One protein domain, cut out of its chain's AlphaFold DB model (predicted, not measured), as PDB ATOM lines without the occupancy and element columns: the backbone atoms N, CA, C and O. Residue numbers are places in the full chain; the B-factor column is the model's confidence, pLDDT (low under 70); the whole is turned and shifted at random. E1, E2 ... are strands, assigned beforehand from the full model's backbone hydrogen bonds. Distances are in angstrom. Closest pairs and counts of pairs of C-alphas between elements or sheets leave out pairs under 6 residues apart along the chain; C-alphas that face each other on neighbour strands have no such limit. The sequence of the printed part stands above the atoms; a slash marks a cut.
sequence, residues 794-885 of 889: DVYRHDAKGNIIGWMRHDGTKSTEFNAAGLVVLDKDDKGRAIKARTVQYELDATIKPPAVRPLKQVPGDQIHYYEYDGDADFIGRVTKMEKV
ATOM      1  N   ASP A 794      -3.729 -18.387 -24.435       97.44
ATOM      2  CA  ASP A 794      -4.628 -19.372 -23.832       97.44
ATOM      3  C   ASP A 794      -4.950 -20.476 -24.843       97.44
ATOM      4  O   ASP A 794      -5.435 -20.179 -25.933       97.44
ATOM      5  N   VAL A 795      -4.692 -21.734 -24.480       97.44
ATOM      6  CA  VAL A 795      -4.984 -22.938 -25.277       97.44
ATOM      7  C   VAL A 795      -6.116 -23.719 -24.613       97.44
ATOM      8  O   VAL A 795      -5.976 -24.209 -23.489       97.44
ATOM      9  N   TYR A 796      -7.251 -23.830 -25.296       96.12
ATOM     10  CA  TYR A 796      -8.511 -24.307 -24.730       96.12
ATOM     11  C   TYR A 796      -8.689 -25.820 -24.878       96.12
ATOM     12  O   TYR A 796      -8.433 -26.415 -25.926       96.12
ATOM     13  N   ARG A 797      -9.202 -26.454 -23.821       93.75
ATOM     14  CA  ARG A 797      -9.516 -27.887 -23.763       93.75
ATOM     15  C   ARG A 797     -11.013 -28.089 -23.672       93.75
ATOM     16  O   ARG A 797     -11.724 -27.266 -23.096       93.75
ATOM     17  N   HIS A 798     -11.473 -29.202 -24.230       92.06
ATOM     18  CA  HIS A 798     -12.896 -29.460 -24.358       92.06
ATOM     19  C   HIS A 798     -13.239 -30.918 -24.115       92.06
ATOM     20  O   HIS A 798     -12.409 -31.795 -24.357       92.06
ATOM     21  N   ASP A 799     -14.478 -31.147 -23.698       88.19
ATOM     22  CA  ASP A 799     -15.067 -32.479 -23.647       88.19
ATOM     23  C   ASP A 799     -15.470 -32.981 -25.053       88.19
ATOM     24  O   ASP A 799     -15.326 -32.290 -26.069       88.19
ATOM     25  N   ALA A 800     -16.008 -34.201 -25.109       84.38
ATOM     26  CA  ALA A 800     -16.501 -34.818 -26.341       84.38
ATOM     27  C   ALA A 800     -17.710 -34.092 -26.968       84.38
ATOM     28  O   ALA A 800     -17.999 -34.298 -28.143       84.38
ATOM     29  N   LYS A 801     -18.415 -33.248 -26.203       83.50
ATOM     30  CA  LYS A 801     -19.545 -32.433 -26.678       83.50
ATOM     31  C   LYS A 801     -19.092 -31.066 -27.203       83.50
ATOM     32  O   LYS A 801     -19.915 -30.316 -27.717       83.50
ATOM     33  N   GLY A 802     -17.805 -30.739 -27.080       84.25
ATOM     34  CA  GLY A 802     -17.248 -29.452 -27.481       84.25
ATOM     35  C   GLY A 802     -17.401 -28.347 -26.434       84.25
ATOM     36  O   GLY A 802     -17.144 -27.190 -26.758       84.25
ATOM     37  N   ASN A 803     -17.776 -28.659 -25.189       87.94
ATOM     38  CA  ASN A 803     -17.803 -27.668 -24.110       87.94
ATOM     39  C   ASN A 803     -16.384 -27.376 -23.626       87.94
ATOM     40  O   ASN A 803     -15.582 -28.296 -23.484       87.94
ATOM     41  N   ILE A 804     -16.084 -26.114 -23.314       92.12
ATOM     42  CA  ILE A 804     -14.807 -25.731 -22.698       92.12
ATOM     43  C   ILE A 804     -14.752 -26.288 -21.269       92.12
ATOM     44  O   ILE A 804     -15.571 -25.926 -20.429       92.12
ATOM     45  N   ILE A 805     -13.751 -27.125 -20.986       94.19
ATOM     46  CA  ILE A 805     -13.510 -27.716 -19.652       94.19
ATOM     47  C   ILE A 805     -12.344 -27.048 -18.905       94.19
ATOM     48  O   ILE A 805     -12.042 -27.377 -17.761       94.19
ATOM     49  N   GLY A 806     -11.679 -26.091 -19.552       95.44
ATOM     50  CA  GLY A 806     -10.553 -25.336 -19.014       95.44
ATOM     51  C   GLY A 806      -9.552 -24.974 -20.105       95.44
ATOM     52  O   GLY A 806      -9.740 -25.311 -21.274       95.44
ATOM     53  N   TRP A 807      -8.462 -24.314 -19.735       96.94
ATOM     54  CA  TRP A 807      -7.407 -23.923 -20.673       96.94
ATOM     55  C   TRP A 807      -6.034 -23.938 -20.009       96.94
ATOM     56  O   TRP A 807      -5.912 -23.951 -18.785       96.94
ATOM     57  N   MET A 808      -4.993 -23.956 -20.830       97.12
ATOM     58  CA  MET A 808      -3.623 -23.717 -20.404       97.12
ATOM     59  C   MET A 808      -3.213 -22.319 -20.845       97.12
ATOM     60  O   MET A 808      -3.303 -21.994 -22.026       97.12
ATOM     61  N   ARG A 809      -2.776 -21.492 -19.896       97.56
ATOM     62  CA  ARG A 809      -2.206 -20.177 -20.174       97.56
ATOM     63  C   ARG A 809      -0.694 -20.258 -20.216       97.56
ATOM     64  O   ARG A 809      -0.089 -20.671 -19.231       97.56
ATOM     65  N   HIS A 810      -0.098 -19.762 -21.286       96.81
ATOM     66  CA  HIS A 810       1.338 -19.567 -21.434       96.81
ATOM     67  C   HIS A 810       1.648 -18.068 -21.364       96.81
ATOM     68  O   HIS A 810       1.255 -17.326 -22.262       96.81
ATOM     69  N   ASP A 811       2.303 -17.601 -20.297       92.00
ATOM     70  CA  ASP A 811       2.550 -16.165 -20.053       92.00
ATOM     71  C   ASP A 811       3.928 -15.666 -20.525       92.00
ATOM     72  O   ASP A 811       4.322 -14.538 -20.233       92.00
ATOM     73  N   GLY A 812       4.670 -16.509 -21.248       88.38
ATOM     74  CA  GLY A 812       6.049 -16.245 -21.656       88.38
ATOM     75  C   GLY A 812       7.094 -16.739 -20.651       88.38
ATOM     76  O   GLY A 812       8.254 -16.899 -21.024       88.38
ATOM     77  N   THR A 813       6.704 -17.023 -19.406       87.44
ATOM     78  CA  THR A 813       7.604 -17.501 -18.342       87.44
ATOM     79  C   THR A 813       7.226 -18.882 -17.829       87.44
ATOM     80  O   THR A 813       8.101 -19.708 -17.575       87.44
ATOM     81  N   LYS A 814       5.929 -19.160 -17.699       90.50
ATOM     82  CA  LYS A 814       5.399 -20.436 -17.229       90.50
ATOM     83  C   LYS A 814       4.058 -20.744 -17.880       90.50
ATOM     84  O   LYS A 814       3.368 -19.873 -18.410       90.50
ATOM     85  N   SER A 815       3.684 -22.013 -17.779       94.81
ATOM     86  CA  SER A 815       2.363 -22.491 -18.170       94.81
ATOM     87  C   SER A 815       1.521 -22.704 -16.917       94.81
ATOM     88  O   SER A 815       1.968 -23.368 -15.985       94.81
ATOM     89  N   THR A 816       0.326 -22.124 -16.877       96.69
ATOM     90  CA  THR A 816      -0.609 -22.245 -15.754       96.69
ATOM     91  C   THR A 816      -1.910 -22.855 -16.244       96.69
ATOM     92  O   THR A 816      -2.466 -22.425 -17.252       96.69
ATOM     93  N   GLU A 817      -2.405 -23.860 -15.534       97.62
ATOM     94  CA  GLU A 817      -3.634 -24.546 -15.901       97.62
ATOM     95  C   GLU A 817      -4.853 -23.942 -15.211       97.62
ATOM     96  O   GLU A 817      -4.833 -23.683 -14.008       97.62
ATOM     97  N   PHE A 818      -5.925 -23.776 -15.979       97.19
ATOM     98  CA  PHE A 818      -7.215 -23.275 -15.536       97.19
ATOM     99  C   PHE A 818      -8.310 -24.321 -15.737       97.19
ATOM    100  O   PHE A 818      -8.321 -25.045 -16.741       97.19
ATOM    101  N   ASN A 819      -9.248 -24.383 -14.790       95.75
ATOM    102  CA  ASN A 819     -10.482 -25.158 -14.931       95.75
ATOM    103  C   ASN A 819     -11.563 -24.365 -15.698       95.75
ATOM    104  O   ASN A 819     -11.380 -23.190 -16.015       95.75
ATOM    105  N   ALA A 820     -12.714 -24.987 -15.975       94.00
ATOM    106  CA  ALA A 820     -13.833 -24.367 -16.701       94.00
ATOM    107  C   ALA A 820     -14.374 -23.073 -16.053       94.00
ATOM    108  O   ALA A 820     -14.935 -22.215 -16.734       94.00
ATOM    109  N   ALA A 821     -14.197 -22.916 -14.737       93.38
ATOM    110  CA  ALA A 821     -14.616 -21.734 -13.992       93.38
ATOM    111  C   ALA A 821     -13.597 -20.576 -14.049       93.38
ATOM    112  O   ALA A 821     -13.898 -19.485 -13.570       93.38
ATOM    113  N   GLY A 822     -12.418 -20.783 -14.644       94.56
ATOM    114  CA  GLY A 822     -11.343 -19.790 -14.709       94.56
ATOM    115  C   GLY A 822     -10.505 -19.677 -13.441       94.56
ATOM    116  O   GLY A 822      -9.875 -18.646 -13.214       94.56
ATOM    117  N   LEU A 823     -10.466 -20.732 -12.624       96.19
ATOM    118  CA  LEU A 823      -9.594 -20.824 -11.455       96.19
ATOM    119  C   LEU A 823      -8.324 -21.603 -11.801       96.19
ATOM    120  O   LEU A 823      -8.371 -22.581 -12.548       96.19
ATOM    121  N   VAL A 824      -7.198 -21.195 -11.212       97.19
ATOM    122  CA  VAL A 824      -5.908 -21.880 -11.350       97.19
ATOM    123  C   VAL A 824      -5.990 -23.234 -10.654       97.19
ATOM    124  O   VAL A 824      -6.255 -23.293  -9.455       97.19
ATOM    125  N   VAL A 825      -5.741 -24.320 -11.379       97.75
ATOM    126  CA  VAL A 825      -5.770 -25.680 -10.831       97.75
ATOM    127  C   VAL A 825      -4.591 -25.876  -9.876       97.75
ATOM    128  O   VAL A 825      -3.441 -25.657 -10.252       97.75
ATOM    129  N   LEU A 826      -4.885 -26.274  -8.636       97.12
ATOM    130  CA  LEU A 826      -3.892 -26.583  -7.603       97.12
ATOM    131  C   LEU A 826      -3.688 -28.088  -7.428       97.12
ATOM    132  O   LEU A 826      -2.579 -28.508  -7.120       97.12
ATOM    133  N   ASP A 827      -4.753 -28.876  -7.587       97.25
ATOM    134  CA  ASP A 827      -4.722 -30.330  -7.434       97.25
ATOM    135  C   ASP A 827      -5.755 -31.003  -8.348       97.25
ATOM    136  O   ASP A 827      -6.764 -30.382  -8.714       97.25
ATOM    137  N   LYS A 828      -5.506 -32.264  -8.715       97.19
ATOM    138  CA  LYS A 828      -6.323 -33.031  -9.663       97.19
ATOM    139  C   LYS A 828      -6.617 -34.450  -9.191       97.19
ATOM    140  O   LYS A 828      -5.833 -35.035  -8.455       97.19
ATOM    141  N   ASP A 829      -7.714 -35.013  -9.685       94.81
ATOM    142  CA  ASP A 829      -7.963 -36.452  -9.598       94.81
ATOM    143  C   ASP A 829      -7.200 -37.253 -10.673       94.81
ATOM    144  O   ASP A 829      -6.478 -36.708 -11.513       94.81
ATOM    145  N   ASP A 830      -7.375 -38.575 -10.645       92.81
ATOM    146  CA  ASP A 830      -6.782 -39.549 -11.570       92.81
ATOM    147  C   ASP A 830      -7.221 -39.368 -13.035       92.81
ATOM    148  O   ASP A 830      -6.497 -39.748 -13.956       92.81
ATOM    149  N   LYS A 831      -8.375 -38.734 -13.261       89.69
ATOM    150  CA  LYS A 831      -8.904 -38.363 -14.581       89.69
ATOM    151  C   LYS A 831      -8.423 -36.987 -15.050       89.69
ATOM    152  O   LYS A 831      -8.778 -36.548 -16.145       89.69
ATOM    153  N   GLY A 832      -7.603 -36.303 -14.252       89.94
ATOM    154  CA  GLY A 832      -7.037 -34.996 -14.570       89.94
ATOM    155  C   GLY A 832      -7.996 -33.822 -14.353       89.94
ATOM    156  O   GLY A 832      -7.733 -32.729 -14.863       89.94
ATOM    157  N   ARG A 833      -9.089 -34.024 -13.612       93.75
ATOM    158  CA  ARG A 833     -10.080 -32.996 -13.277       93.75
ATOM    159  C   ARG A 833      -9.680 -32.275 -11.994       93.75
ATOM    160  O   ARG A 833      -9.082 -32.869 -11.105       93.75
ATOM    161  N   ALA A 834      -9.977 -30.984 -11.896       96.19
ATOM    162  CA  ALA A 834      -9.516 -30.145 -10.793       96.19
ATOM    163  C   ALA A 834     -10.310 -30.392  -9.502       96.19
ATOM    164  O   ALA A 834     -11.416 -29.892  -9.376       96.19
ATOM    165  N   ILE A 835      -9.725 -31.057  -8.503       97.12
ATOM    166  CA  ILE A 835     -10.353 -31.231  -7.175       97.12
ATOM    167  C   ILE A 835     -10.083 -30.051  -6.234       97.12
ATOM    168  O   ILE A 835     -10.800 -29.856  -5.253       97.12
ATOM    169  N   LYS A 836      -9.072 -29.232  -6.548       97.69
ATOM    170  CA  LYS A 836      -8.715 -28.011  -5.819       97.69
ATOM    171  C   LYS A 836      -8.241 -26.942  -6.800       97.69
ATOM    172  O   LYS A 836      -7.330 -27.194  -7.586       97.69
ATOM    173  N   ALA A 837      -8.815 -25.742  -6.753       97.69
ATOM    174  CA  ALA A 837      -8.420 -24.629  -7.620       97.69
ATOM    175  C   ALA A 837      -8.483 -23.280  -6.887       97.69
ATOM    176  O   ALA A 837      -9.274 -23.118  -5.966       97.69
ATOM    177  N   ARG A 838      -7.666 -22.303  -7.284       97.38
ATOM    178  CA  ARG A 838      -7.572 -20.974  -6.659       97.38
ATOM    179  C   ARG A 838      -8.121 -19.888  -7.574       97.38
ATOM    180  O   ARG A 838      -7.868 -19.908  -8.778       97.38
ATOM    181  N   THR A 839      -8.830 -18.918  -7.006       95.62
ATOM    182  CA  THR A 839      -9.227 -17.700  -7.723       95.62
ATOM    183  C   THR A 839      -8.010 -16.930  -8.221       95.62
ATOM    184  O   THR A 839      -6.880 -17.124  -7.766       95.62
ATOM    185  N   VAL A 840      -8.237 -16.076  -9.212       93.88
ATOM    186  CA  VAL A 840      -7.202 -15.294  -9.878       93.88
ATOM    187  C   VAL A 840      -7.664 -13.851 -10.000       93.88
ATOM    188  O   VAL A 840      -8.849 -13.584 -10.196       93.88
ATOM    189  N   GLN A 841      -6.722 -12.923  -9.893       92.38
ATOM    190  CA  GLN A 841      -6.939 -11.516 -10.198       92.38
ATOM    191  C   GLN A 841      -5.959 -11.066 -11.283       92.38
ATOM    192  O   GLN A 841      -4.928 -11.701 -11.529       92.38
ATOM    193  N   TYR A 842      -6.299  -9.961 -11.938       92.38
ATOM    194  CA  TYR A 842      -5.471  -9.332 -12.958       92.38
ATOM    195  C   TYR A 842      -5.227  -7.888 -12.564       92.38
ATOM    196  O   TYR A 842      -6.169  -7.138 -12.313       92.38
ATOM    197  N   GLU A 843      -3.960  -7.506 -12.518       92.25
ATOM    198  CA  GLU A 843      -3.544  -6.156 -12.161       92.25
ATOM    199  C   GLU A 843      -2.496  -5.640 -13.142       92.25
ATOM    200  O   GLU A 843      -1.833  -6.412 -13.838       92.25
ATOM    201  N   LEU A 844      -2.345  -4.318 -13.209       91.94
ATOM    202  CA  LEU A 844      -1.291  -3.698 -14.005       91.94
ATOM    203  C   LEU A 844       0.078  -4.013 -13.399       91.94
ATOM    204  O   LEU A 844       0.287  -3.853 -12.195       91.94
ATOM    205  N   ASP A 845       1.045  -4.378 -14.237       90.56
ATOM    206  CA  ASP A 845       2.410  -4.608 -13.781       90.56
ATOM    207  C   ASP A 845       3.082  -3.289 -13.367       90.56
ATOM    208  O   ASP A 845       3.562  -2.500 -14.186       90.56
ATOM    209  N   ALA A 846       3.116  -3.036 -12.059       89.50
ATOM    210  CA  ALA A 846       3.660  -1.811 -11.493       89.50
ATOM    211  C   ALA A 846       5.165  -1.616 -11.754       89.50
ATOM    212  O   ALA A 846       5.627  -0.464 -11.701       89.50
ATOM    213  N   THR A 847       5.895  -2.699 -12.051       89.44
ATOM    214  CA  THR A 847       7.340  -2.686 -12.327       89.44
ATOM    215  C   THR A 847       7.663  -2.032 -13.671       89.44
ATOM    216  O   THR A 847       8.726  -1.433 -13.828       89.44
ATOM    217  N   ILE A 848       6.709  -2.036 -14.608       86.62
ATOM    218  CA  ILE A 848       6.862  -1.430 -15.929       86.62
ATOM    219  C   ILE A 848       6.573   0.079 -15.868       86.62
ATOM    220  O   ILE A 848       5.609   0.547 -15.240       86.62
ATOM    221  N   LYS A 849       7.436   0.867 -16.524       82.75
ATOM    222  CA  LYS A 849       7.348   2.331 -16.637       82.75
ATOM    223  C   LYS A 849       7.443   2.756 -18.114       82.75
ATOM    224  O   LYS A 849       8.254   2.178 -18.832       82.75
ATOM    225  N   PRO A 850       6.685   3.782 -18.555       84.25
ATOM    226  CA  PRO A 850       5.710   4.569 -17.785       84.25
ATOM    227  C   PRO A 850       4.390   3.812 -17.506       84.25
ATOM    228  O   PRO A 850       4.107   2.813 -18.160       84.25
ATOM    229  N   PRO A 851       3.542   4.277 -16.562       76.06
ATOM    230  CA  PRO A 851       2.276   3.614 -16.227       76.06
ATOM    231  C   PRO A 851       1.342   3.328 -17.412       76.06
ATOM    232  O   PRO A 851       0.628   2.333 -17.386       76.06
ATOM    233  N   ALA A 852       1.383   4.165 -18.451       73.06
ATOM    234  CA  ALA A 852       0.535   4.050 -19.638       73.06
ATOM    235  C   ALA A 852       0.808   2.805 -20.505       73.06
ATOM    236  O   ALA A 852      -0.026   2.467 -21.336       73.06
ATOM    237  N   VAL A 853       1.954   2.133 -20.335       80.06
ATOM    238  CA  VAL A 853       2.326   0.939 -21.123       80.06
ATOM    239  C   VAL A 853       2.347  -0.343 -20.291       80.06
ATOM    240  O   VAL A 853       2.863  -1.366 -20.739       80.06
ATOM    241  N   ARG A 854       1.829  -0.294 -19.059       89.31
ATOM    242  CA  ARG A 854       1.836  -1.446 -18.155       89.31
ATOM    243  C   ARG A 854       0.930  -2.547 -18.704       89.31
ATOM    244  O   ARG A 854      -0.265  -2.297 -18.878       89.31
ATOM    245  N   PRO A 855       1.459  -3.752 -18.962       92.06
ATOM    246  CA  PRO A 855       0.611  -4.883 -19.287       92.06
ATOM    247  C   PRO A 855      -0.138  -5.368 -18.048       92.06
ATOM    248  O   PRO A 855       0.235  -5.059 -16.912       92.06
ATOM    249  N   LEU A 856      -1.177  -6.167 -18.269       93.31
ATOM    250  CA  LEU A 856      -1.762  -6.976 -17.213       93.31
ATOM    251  C   LEU A 856      -0.820  -8.118 -16.850       93.31
ATOM    252  O   LEU A 856      -0.230  -8.761 -17.720       93.31
ATOM    253  N   LYS A 857      -0.759  -8.407 -15.556       91.62
ATOM    254  CA  LYS A 857      -0.183  -9.628 -15.006       91.62
ATOM    255  C   LYS A 857      -1.224 -10.364 -14.174       91.62
ATOM    256  O   LYS A 857      -2.152  -9.773 -13.621       91.62
ATOM    257  N   GLN A 858      -1.047 -11.671 -14.100       92.12
ATOM    258  CA  GLN A 858      -1.864 -12.567 -13.302       92.12
ATOM    259  C   GLN A 858      -1.343 -12.615 -11.861       92.12
ATOM    260  O   GLN A 858      -0.151 -12.845 -11.655       92.12
ATOM    261  N   VAL A 859      -2.229 -12.476 -10.873       91.75
ATOM    262  CA  VAL A 859      -1.898 -12.661  -9.451       91.75
ATOM    263  C   VAL A 859      -2.870 -13.635  -8.775       91.75
ATOM    264  O   VAL A 859      -4.034 -13.723  -9.181       91.75
ATOM    265  N   PRO A 860      -2.417 -14.426  -7.786       92.44
ATOM    266  CA  PRO A 860      -3.301 -15.328  -7.054       92.44
ATOM    267  C   PRO A 860      -4.411 -14.558  -6.330       92.44
ATOM    268  O   PRO A 860      -4.147 -13.542  -5.700       92.44
ATOM    269  N   GLY A 861      -5.644 -15.054  -6.391       93.31
ATOM    270  CA  GLY A 861      -6.761 -14.536  -5.601       93.31
ATOM    271  C   GLY A 861      -6.769 -15.079  -4.169       93.31
ATOM    272  O   GLY A 861      -5.899 -15.858  -3.767       93.31
ATOM    273  N   ASP A 862      -7.771 -14.696  -3.387       94.50
ATOM    274  CA  ASP A 862      -7.875 -14.980  -1.951       94.50
ATOM    275  C   ASP A 862      -8.775 -16.181  -1.614       94.50
ATOM    276  O   ASP A 862      -9.061 -16.418  -0.444       94.50
ATOM    277  N   GLN A 863      -9.224 -16.958  -2.605       96.12
ATOM    278  CA  GLN A 863     -10.127 -18.092  -2.391       96.12
ATOM    279  C   GLN A 863      -9.624 -19.367  -3.066       96.12
ATOM    280  O   GLN A 863      -9.160 -19.352  -4.206       96.12
ATOM    281  N   ILE A 864      -9.762 -20.492  -2.367       97.62
ATOM    282  CA  ILE A 864      -9.563 -21.848  -2.878       97.62
ATOM    283  C   ILE A 864     -10.912 -22.561  -2.903       97.62
ATOM    284  O   ILE A 864     -11.641 -22.565  -1.917       97.62
ATOM    285  N   HIS A 865     -11.239 -23.168  -4.036       97.81
ATOM    286  CA  HIS A 865     -12.454 -23.936  -4.266       97.81
ATOM    287  C   HIS A 865     -12.103 -25.418  -4.373       97.81
ATOM    288  O   HIS A 865     -11.142 -25.782  -5.056       97.81
ATOM    289  N   TYR A 866     -12.909 -26.258  -3.732       97.94
ATOM    290  CA  TYR A 866     -12.847 -27.711  -3.833       97.94
ATOM    291  C   TYR A 866     -14.021 -28.210  -4.672       97.94
ATOM    292  O   TYR A 866     -15.127 -27.677  -4.537       97.94
ATOM    293  N   TYR A 867     -13.778 -29.201  -5.527       97.31
ATOM    294  CA  TYR A 867     -14.762 -29.684  -6.498       97.31
ATOM    295  C   TYR A 867     -15.059 -31.171  -6.326       97.31
ATOM    296  O   TYR A 867     -14.172 -31.964  -6.014       97.31
ATOM    297  N   GLU A 868     -16.309 -31.533  -6.604       96.12
ATOM    298  CA  GLU A 868     -16.771 -32.906  -6.824       96.12
ATOM    299  C   GLU A 868     -17.441 -33.018  -8.197       96.12
ATOM    300  O   GLU A 868     -17.841 -32.008  -8.780       96.12
ATOM    301  N   TYR A 869     -17.582 -34.246  -8.694       95.44
ATOM    302  CA  TYR A 869     -18.090 -34.542 -10.033       95.44
ATOM    303  C   TYR A 869     -19.186 -35.605  -9.968       95.44
ATOM    304  O   TYR A 869     -19.020 -36.615  -9.283       95.44
ATOM    305  N   ASP A 870     -20.269 -35.406 -10.719       92.06
ATOM    306  CA  ASP A 870     -21.452 -36.284 -10.667       92.06
ATOM    307  C   ASP A 870     -21.255 -37.615 -11.434       92.06
ATOM    308  O   ASP A 870     -22.100 -38.510 -11.389       92.06
ATOM    309  N   GLY A 871     -20.131 -37.769 -12.143       90.12
ATOM    310  CA  GLY A 871     -19.740 -38.997 -12.836       90.12
ATOM    311  C   GLY A 871     -18.492 -38.819 -13.702       90.12
ATOM    312  O   GLY A 871     -17.885 -37.751 -13.733       90.12
ATOM    313  N   ASP A 872     -18.107 -39.859 -14.441       88.19
ATOM    314  CA  ASP A 872     -16.862 -39.879 -15.231       88.19
ATOM    315  C   ASP A 872     -16.879 -38.954 -16.454       88.19
ATOM    316  O   ASP A 872     -15.828 -38.524 -16.923       88.19
ATOM    317  N   ALA A 873     -18.069 -38.634 -16.963       86.50
ATOM    318  CA  ALA A 873     -18.254 -37.712 -18.081       86.50
ATOM    319  C   ALA A 873     -18.375 -36.240 -17.640       86.50
ATOM    320  O   ALA A 873     -18.428 -35.357 -18.497       86.50
ATOM    321  N   ASP A 874     -18.443 -35.967 -16.333       89.88
ATOM    322  CA  ASP A 874     -18.473 -34.609 -15.799       89.88
ATOM    323  C   ASP A 874     -17.041 -34.093 -15.598       89.88
ATOM    324  O   ASP A 874     -16.278 -34.617 -14.782       89.88
ATOM    325  N   PHE A 875     -16.690 -33.064 -16.369       88.75
ATOM    326  CA  PHE A 875     -15.399 -32.369 -16.334       88.75
ATOM    327  C   PHE A 875     -15.514 -30.920 -15.839       88.75
ATOM    328  O   PHE A 875     -14.498 -30.229 -15.736       88.75
ATOM    329  N   ILE A 876     -16.725 -30.448 -15.526       90.38
ATOM    330  CA  ILE A 876     -16.955 -29.099 -14.993       90.38
ATOM    331  C   ILE A 876     -16.985 -29.163 -13.467       90.38
ATOM    332  O   ILE A 876     -16.287 -28.388 -12.810       90.38
ATOM    333  N   GLY A 877     -17.724 -30.134 -12.924       91.06
ATOM    334  CA  GLY A 877     -17.876 -30.352 -11.493       91.06
ATOM    335  C   GLY A 877     -18.662 -29.251 -10.786       91.06
ATOM    336  O   GLY A 877     -19.028 -28.218 -11.354       91.06
ATOM    337  N   ARG A 878     -18.902 -29.465  -9.494       95.06
ATOM    338  CA  ARG A 878     -19.573 -28.518  -8.596       95.06
ATOM    339  C   ARG A 878     -18.673 -28.167  -7.422       95.06
ATOM    340  O   ARG A 878     -17.984 -29.028  -6.882       95.06
ATOM    341  N   VAL A 879     -18.702 -26.903  -7.004       96.31
ATOM    342  CA  VAL A 879     -17.955 -26.453  -5.823       96.31
ATOM    343  C   VAL A 879     -18.637 -26.987  -4.567       96.31
ATOM    344  O   VAL A 879     -19.818 -26.726  -4.348       96.31
ATOM    345  N   THR A 880     -17.893 -27.697  -3.724       96.00
ATOM    346  CA  THR A 880     -18.396 -28.252  -2.457       96.00
ATOM    347  C   THR A 880     -17.894 -27.500  -1.236       96.00
ATOM    348  O   THR A 880     -18.566 -27.463  -0.206       96.00
ATOM    349  N   LYS A 881     -16.735 -26.849  -1.351       95.88
ATOM    350  CA  LYS A 881     -16.138 -26.045  -0.282       95.88
ATOM    351  C   LYS A 881     -15.383 -24.858  -0.870       95.88
ATOM    352  O   LYS A 881     -14.679 -25.000  -1.868       95.88
ATOM    353  N   MET A 882     -15.491 -23.706  -0.211       96.50
ATOM    354  CA  MET A 882     -14.655 -22.529  -0.459       96.50
ATOM    355  C   MET A 882     -13.856 -22.207   0.805       96.50
ATOM    356  O   MET A 882     -14.392 -22.240   1.912       96.50
ATOM    357  N   GLU A 883     -12.574 -21.908   0.647       95.94
ATOM    358  CA  GLU A 883     -11.642 -21.585   1.724       95.94
ATOM    359  C   GLU A 883     -10.954 -20.258   1.414       95.94
ATOM    360  O   GLU A 883     -10.413 -20.080   0.322       95.94
ATOM    361  N   LYS A 884     -10.975 -19.321   2.364       94.00
ATOM    362  CA  LYS A 884     -10.271 -18.046   2.221       94.00
ATOM    363  C   LYS A 884      -8.797 -18.228   2.574       94.00
ATOM    364  O   LYS A 884      -8.477 -18.791   3.616       94.00
ATOM    365  N   VAL A 885      -7.911 -17.729   1.722       88.75
ATOM    366  CA  VAL A 885      -6.465 -17.715   1.940       88.75
ATOM    367  C   VAL A 885      -6.089 -16.350   2.501       88.75
ATOM    368  O   VAL A 885      -6.204 -15.341   1.807       88.75
TER     369      VAL A 885
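What this domain is: This is residues 794 to 885 of the 889 residues of an uncharacterized protein of Planctomycetaceae bacterium SCGC AG-212-F19 (UniProt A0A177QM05). Seven strands follow one another across the domain in chain order, as two antiparallel sheets set one after the other: a small sheet of E1, E2 and E3, and a larger, strongly twisted sheet of E4, E5, E6 and E7, which meet where edge strand E3 comes close to edge strand E4. The long hairpin of E5 and E6 makes much of the length, with its link, residues 845 to 855, at one end of the longest axis and the link from E6 to E7 toward the other. The printed part has 92 residues with seven named strands, E1 to E7, and no named helix; the class is all strand, and the sheet orders are E1 - E2 - E3 and E4 - E5 - E6 - E7. The whole is only just loose, close to compact, with a radius of gyration of the C-alphas of 15.1 A, and elongated, with spans of 51 by 30 by 18 A.

How they stand to each other: E1, residues 794 to 798, and E2, residues 804 to 810, form a hairpin, antiparallel at 155 degrees between their directions, with N 795 and O 808 2.8 A apart, within hydrogen-bond range. E3, residues 815 to 819, forms a hairpin with E2 at 162 degrees, and N 809 and O 816 are within hydrogen-bond range at 2.8 A. These three strands are a meander, each strand the antiparallel neighbour of the one before. A tight link leads to E4, residues 824 to 828; E3 and E4 have 7 pairs of C-alphas within 8 A, the closest those of Phe 818 and Val 824, 4.6 A. E2 and E4 are near each other, with 5 pairs of C-alphas within 10 A. E4 and E5, residues 834 to 844, form a hairpin at 166 degrees, with N 824 and O 838 within hydrogen-bond range at 2.8 A. E5 and E6, residues 856 to 868, form a hairpin at 159 degrees; N 857 and O 843 at 2.8 A and N 837 and O 865 at 2.9 A are within hydrogen-bond range. E6 bends by 71 degrees at residue 862. E7, residues 878 to 884, forms a hairpin with E6 at 123 degrees, with N 864 and O 883 within hydrogen-bond range at 2.8 A. E4 to E7 are a second meander, in which E4 and E7 are the edge strands. E1 and E7 are apart, and so are E3 and E6.

Where its parts are: E1 begins with C-alpha 794 at (-4.628, -19.372, -23.832). E2 is 17.3 A long from first to last C-alpha, E1 13.1 A and E3 13.5 A. E4 is 11.3 A long and begins with C-alpha 824 at (-5.908, -21.880, -11.350). E5 is 27.9 A long, and E6, the longest strand with 13 residues, is 31.7 A. E7 is 17.7 A long and ends with C-alpha 884 at (-10.271, -18.046, 2.221).

The domain as a whole: The two C-alphas farthest apart are those of Pro 850 and Gly 871, at 50.7 A. The C-alphas of Asp 794 and Val 885, the first and last printed, are 25.9 A apart. From edge to edge of the sheet E4 E5 E6 E7 the strands' lines turn by 65 degrees, and its C-alphas lie up to 7.7 A off their best plane. The link from E5 to E6, with 11 residues, is long, and that from E6 to E7, with 9, is short. The printed part has no cut, its mean pLDDT is 92.6, and no printed residue is under 70.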